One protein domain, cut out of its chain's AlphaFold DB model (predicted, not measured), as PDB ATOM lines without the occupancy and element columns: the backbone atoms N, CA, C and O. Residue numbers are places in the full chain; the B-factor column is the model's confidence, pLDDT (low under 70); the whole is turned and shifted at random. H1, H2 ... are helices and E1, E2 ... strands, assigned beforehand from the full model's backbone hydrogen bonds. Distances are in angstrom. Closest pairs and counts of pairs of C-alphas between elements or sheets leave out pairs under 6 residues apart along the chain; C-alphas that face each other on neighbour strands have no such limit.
ATOM      1  N   LEU A   2      50.885  -1.274  -9.579       57.84
ATOM      2  CA  LEU A   2      49.482  -1.190  -9.986       57.84
ATOM      3  C   LEU A   2      49.279   0.182 -10.637       57.84
ATOM      4  O   LEU A   2      49.623   1.192 -10.027       57.84
ATOM      5  N   LEU A   3      48.739   0.212 -11.855       67.38
ATOM      6  CA  LEU A   3      48.397   1.439 -12.583       67.38
ATOM      7  C   LEU A   3      46.871   1.521 -12.765       67.38
ATOM      8  O   LEU A   3      46.385   1.567 -13.889       67.38
ATOM      9  N   PRO A   4      46.085   1.506 -11.667       71.12
ATOM     10  CA  PRO A   4      44.635   1.339 -11.736       71.12
ATOM     11  C   PRO A   4      43.909   2.538 -12.352       71.12
ATOM     12  O   PRO A   4      42.716   2.441 -12.589       71.12
ATOM     13  N   SER A   5      44.590   3.661 -12.580       82.50
ATOM     14  CA  SER A   5      44.018   4.877 -13.173       82.50
ATOM     15  C   SER A   5      44.570   5.182 -14.563       82.50
ATOM     16  O   SER A   5      44.255   6.232 -15.109       82.50
ATOM     17  N   LEU A   6      45.431   4.320 -15.110       87.19
ATOM     18  CA  LEU A   6      45.981   4.530 -16.442       87.19
ATOM     19  C   LEU A   6      44.895   4.232 -17.478       87.19
ATOM     20  O   LEU A   6      44.475   3.083 -17.589       87.19
ATOM     21  N   SER A   7      44.450   5.270 -18.185       91.62
ATOM     22  CA  SER A   7      43.471   5.185 -19.273       91.62
ATOM     23  C   SER A   7      44.124   4.974 -20.629       91.62
ATOM     24  O   SER A   7      43.573   4.281 -21.472       91.62
ATOM     25  N   GLU A   8      45.322   5.512 -20.821       93.75
ATOM     26  CA  GLU A   8      46.011   5.491 -22.105       93.75
ATOM     27  C   GLU A   8      47.447   5.004 -21.917       93.75
ATOM     28  O   GLU A   8      48.156   5.440 -21.001       93.75
ATOM     29  N   LEU A   9      47.885   4.094 -22.782       91.75
ATOM     30  CA  LEU A   9      49.241   3.563 -22.781       91.75
ATOM     31  C   LEU A   9      49.751   3.450 -24.216       91.75
ATOM     32  O   LEU A   9      49.327   2.573 -24.960       91.75
ATOM     33  N   TYR A  10      50.713   4.302 -24.561       93.88
ATOM     34  CA  TYR A  10      51.396   4.290 -25.852       93.88
ATOM     35  C   TYR A  10      52.837   3.812 -25.659       93.88
ATOM     36  O   TYR A  10      53.633   4.458 -24.973       93.88
ATOM     37  N   LEU A  11      53.161   2.656 -26.229       91.19
ATOM     38  CA  LEU A  11      54.465   1.992 -26.152       91.19
ATOM     39  C   LEU A  11      54.997   1.642 -27.548       91.19
ATOM     40  O   LEU A  11      55.675   0.625 -27.718       91.19
ATOM     41  N   SER A  12      54.671   2.446 -28.558       91.19
ATOM     42  CA  SER A  12      55.032   2.154 -29.940       91.19
ATOM     43  C   SER A  12      56.529   2.319 -30.234       91.19
ATOM     44  O   SER A  12      57.228   3.113 -29.600       91.19
ATOM     45  N   SER A  13      57.038   1.559 -31.212       86.56
ATOM     46  CA  SER A  13      58.434   1.640 -31.696       86.56
ATOM     47  C   SER A  13      59.521   1.338 -30.643       86.56
ATOM     48  O   SER A  13      60.588   1.957 -30.649       86.56
ATOM     49  N   GLY A  14      59.265   0.396 -29.727       82.69
ATOM     50  CA  GLY A  14      60.104   0.127 -28.549       82.69
ATOM     51  C   GLY A  14      60.894  -1.190 -28.545       82.69
ATOM     52  O   GLY A  14      61.518  -1.494 -27.528       82.69
ATOM     53  N   SER A  15      60.863  -1.983 -29.626       89.31
ATOM     54  CA  SER A  15      61.428  -3.351 -29.680       89.31
ATOM     55  C   SER A  15      60.958  -4.262 -28.532       89.31
ATOM     56  O   SER A  15      61.692  -5.121 -28.041       89.31
ATOM     57  N   TYR A  25      53.663  -6.679 -13.460       75.06
ATOM     58  CA  TYR A  25      52.751  -6.321 -12.375       75.06
ATOM     59  C   TYR A  25      51.698  -5.298 -12.807       75.06
ATOM     60  O   TYR A  25      51.062  -4.694 -11.938       75.06
ATOM     61  N   ALA A  26      51.587  -5.024 -14.109       75.81
ATOM     62  CA  ALA A  26      50.556  -4.136 -14.612       75.81
ATOM     63  C   ALA A  26      49.187  -4.813 -14.539       75.81
ATOM     64  O   ALA A  26      49.051  -6.030 -14.654       75.81
ATOM     65  N   ASN A  27      48.174  -3.990 -14.317       75.81
ATOM     66  CA  ASN A  27      46.783  -4.382 -14.381       75.81
ATOM     67  C   ASN A  27      46.032  -3.217 -15.023       75.81
ATOM     68  O   ASN A  27      46.069  -2.110 -14.479       75.81
ATOM     69  N   PHE A  28      45.415  -3.454 -16.176       79.88
ATOM     70  CA  PHE A  28      44.870  -2.408 -17.037       79.88
ATOM     71  C   PHE A  28      43.355  -2.244 -16.861       79.88
ATOM     72  O   PHE A  28      42.631  -2.054 -17.830       79.88
ATOM     73  N   ILE A  29      42.868  -2.307 -15.614       82.56
ATOM     74  CA  ILE A  29      41.425  -2.232 -15.295       82.56
ATOM     75  C   ILE A  29      40.768  -0.976 -15.885       82.56
ATOM     76  O   ILE A  29      39.633  -1.045 -16.337       82.56
ATOM     77  N   SER A  30      41.468   0.159 -15.889       88.38
ATOM     78  CA  SER A  30      40.925   1.428 -16.394       88.38
ATOM     79  C   SER A  30      41.436   1.802 -17.780       88.38
ATOM     80  O   SER A  30      41.193   2.921 -18.209       88.38
ATOM     81  N   LEU A  31      42.169   0.912 -18.456       91.12
ATOM     82  CA  LEU A  31      42.756   1.229 -19.754       91.12
ATOM     83  C   LEU A  31      41.667   1.234 -20.825       91.12
ATOM     84  O   LEU A  31      40.909   0.270 -20.959       91.12
ATOM     85  N   GLU A  32      41.616   2.332 -21.559       94.31
ATOM     86  CA  GLU A  32      40.704   2.609 -22.663       94.31
ATOM     87  C   GLU A  32      41.461   2.540 -23.991       94.31
ATOM     88  O   GLU A  32      40.956   1.924 -24.930       94.31
ATOM     89  N   ASP A  33      42.701   3.038 -24.030       95.69
ATOM     90  CA  ASP A  33      43.506   3.074 -25.249       95.69
ATOM     91  C   ASP A  33      44.871   2.412 -25.035       95.69
ATOM     92  O   ASP A  33      45.650   2.788 -24.150       95.69
ATOM     93  N   LEU A  34      45.166   1.411 -25.864       94.00
ATOM     94  CA  LEU A  34      46.466   0.755 -25.911       94.00
ATOM     95  C   LEU A  34      47.046   0.817 -27.321       94.00
ATOM     96  O   LEU A  34      46.481   0.247 -28.250       94.00
ATOM     97  N   ASP A  35      48.235   1.396 -27.432       95.94
ATOM     98  CA  ASP A  35      49.081   1.307 -28.618       95.94
ATOM     99  C   ASP A  35      50.390   0.604 -28.254       95.94
ATOM    100  O   ASP A  35      51.186   1.083 -27.439       95.94
ATOM    101  N   VAL A  36      50.609  -0.558 -28.861       94.56
ATOM    102  CA  VAL A  36      51.868  -1.311 -28.785       94.56
ATOM    103  C   VAL A  36      52.424  -1.584 -30.184       94.56
ATOM    104  O   VAL A  36      53.176  -2.545 -30.385       94.56
ATOM    105  N   SER A  37      52.068  -0.746 -31.152       97.06
ATOM    106  CA  SER A  37      52.460  -0.889 -32.548       97.06
ATOM    107  C   SER A  37      53.970  -0.740 -32.768       97.06
ATOM    108  O   SER A  37      54.694  -0.129 -31.977       97.06
ATOM    109  N   GLY A  38      54.497  -1.319 -33.845       96.62
ATOM    110  CA  GLY A  38      55.914  -1.171 -34.199       96.62
ATOM    111  C   GLY A  38      56.869  -1.825 -33.197       96.62
ATOM    112  O   GLY A  38      57.921  -1.271 -32.885       96.62
ATOM    113  N   ASN A  39      56.497  -2.977 -32.648       95.25
ATOM    114  CA  ASN A  39      57.300  -3.729 -31.690       95.25
ATOM    115  C   ASN A  39      57.630  -5.130 -32.243       95.25
ATOM    116  O   ASN A  39      57.424  -5.430 -33.418       95.25
ATOM    117  N   ASP A  40      58.190  -5.998 -31.402       94.19
ATOM    118  CA  ASP A  40      58.604  -7.353 -31.769       94.19
ATOM    119  C   ASP A  40      57.687  -8.427 -31.150       94.19
ATOM    120  O   ASP A  40      58.093  -9.579 -30.974       94.19
ATOM    121  N   PHE A  41      56.434  -8.082 -30.823       93.00
ATOM    122  CA  PHE A  41      55.482  -9.017 -30.218       93.00
ATOM    123  C   PHE A  41      55.170 -10.178 -31.164       93.00
ATOM    124  O   PHE A  41      54.588  -9.988 -32.228       93.00
ATOM    125  N   PHE A  42      55.528 -11.399 -30.762       87.75
ATOM    126  CA  PHE A  42      55.299 -12.620 -31.550       87.75
ATOM    127  C   PHE A  42      54.347 -13.623 -30.886       87.75
ATOM    128  O   PHE A  42      53.907 -14.584 -31.520       87.75
ATOM    129  N   SER A  43      54.055 -13.415 -29.602       78.06
ATOM    130  CA  SER A  43      53.203 -14.272 -28.773       78.06
ATOM    131  C   SER A  43      51.916 -13.550 -28.395       78.06
ATOM    132  O   SER A  43      51.871 -12.328 -28.447       78.06
ATOM    133  N   GLU A  44      50.873 -14.292 -28.021       77.44
ATOM    134  CA  GLU A  44      49.584 -13.706 -27.652       77.44
ATOM    135  C   GLU A  44      49.695 -12.707 -26.494       77.44
ATOM    136  O   GLU A  44      50.446 -12.899 -25.532       77.44
ATOM    137  N   LEU A  45      48.863 -11.667 -26.551       80.94
ATOM    138  CA  LEU A  45      48.668 -10.787 -25.414       80.94
ATOM    139  C   LEU A  45      48.040 -11.567 -24.242       80.94
ATOM    140  O   LEU A  45      47.060 -12.292 -24.417       80.94
ATOM    141  N   PRO A  46      48.562 -11.431 -23.015       80.62
ATOM    142  CA  PRO A  46      48.005 -12.117 -21.856       80.62
ATOM    143  C   PRO A  46      46.634 -11.526 -21.488       80.62
ATOM    144  O   PRO A  46      46.555 -10.448 -20.904       80.62
ATOM    145  N   ILE A  47      45.550 -12.273 -21.731       82.88
ATOM    146  CA  ILE A  47      44.157 -11.877 -21.421       82.88
ATOM    147  C   ILE A  47      43.979 -11.272 -20.018       82.88
ATOM    148  O   ILE A  47      43.159 -10.384 -19.808       82.88
ATOM    149  N   ARG A  48      44.755 -11.737 -19.030       79.25
ATOM    150  CA  ARG A  48      44.688 -11.262 -17.639       79.25
ATOM    151  C   ARG A  48      45.017  -9.778 -17.496       79.25
ATOM    152  O   ARG A  48      44.503  -9.176 -16.562       79.25
ATOM    153  N   LEU A  49      45.831  -9.215 -18.390       74.81
ATOM    154  CA  LEU A  49      46.140  -7.788 -18.377       74.81
ATOM    155  C   LEU A  49      44.928  -6.942 -18.779       74.81
ATOM    156  O   LEU A  49      44.796  -5.835 -18.280       74.81
ATOM    157  N   PHE A  50      44.038  -7.487 -19.613       77.94
ATOM    158  CA  PHE A  50      42.905  -6.783 -20.229       77.94
ATOM    159  C   PHE A  50      41.550  -7.155 -19.629       77.94
ATOM    160  O   PHE A  50      40.522  -6.569 -19.966       77.94
ATOM    161  N   ASN A  51      41.528  -8.148 -18.744       71.62
ATOM    162  CA  ASN A  51      40.313  -8.595 -18.092       71.62
ATOM    163  C   ASN A  51      39.711  -7.439 -17.274       71.62
ATOM    164  O   ASN A  51      40.375  -6.935 -16.373       71.62
ATOM    165  N   GLN A  52      38.458  -7.072 -17.563       69.88
ATOM    166  CA  GLN A  52      37.735  -5.924 -16.980       69.88
ATOM    167  C   GLN A  52      38.172  -4.534 -17.474       69.88
ATOM    168  O   GLN A  52      37.657  -3.547 -16.956       69.88
ATOM    169  N   SER A  53      39.073  -4.445 -18.458       76.12
ATOM    170  CA  SER A  53      39.415  -3.160 -19.079       76.12
ATOM    171  C   SER A  53      38.226  -2.576 -19.849       76.12
ATOM    172  O   SER A  53      37.440  -3.310 -20.453       76.12
TER     173      SER A  53
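This is residues 2 to 15 and 25 to 53 of the 151 residues of the protein "LRR receptor-like kinase family protein" of Medicago truncatula (UniProt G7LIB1). Look for little regular structure: two short strands, E1 and E2, run side by side, and a wide loop after E2 folds back to the small helix H1. Residues 42 to 47, of which residue 47 belongs to H1, stick out. The 43 printed residues hold E1, E2 and H1 in chain order, only 10 residues in a mixed class; the two-strand sheet, E1 then E2, is parallel. It is only just compact, close to loose, with a radius of gyration of the C-alphas of 10.7 A and spans of 25 by 18 by 16 A.

Start at E1, residues 8 to 10, and set it beside E2, residues 33 to 35: they are parallel neighbours at 6 degrees. N 9 and O 33 are within hydrogen-bond range at 2.9 A. H1, residues 47 to 50, is apart from E1; it is too short for an O i to N i+4 pair.

Find C-alpha 8 at (46.011, 5.491, -22.105); E1 and E2 each measure 6.7 A. H1 measures 5.4 A, ending at C-alpha 50, (42.905, -6.783, -20.229).

Residues 16 to 24 are not printed; C-alphas 15 and 25 are 19.6 A apart across this cut. The link from E2 to H1 is long. Confidence is under 70 at residues 2, 3 and 52.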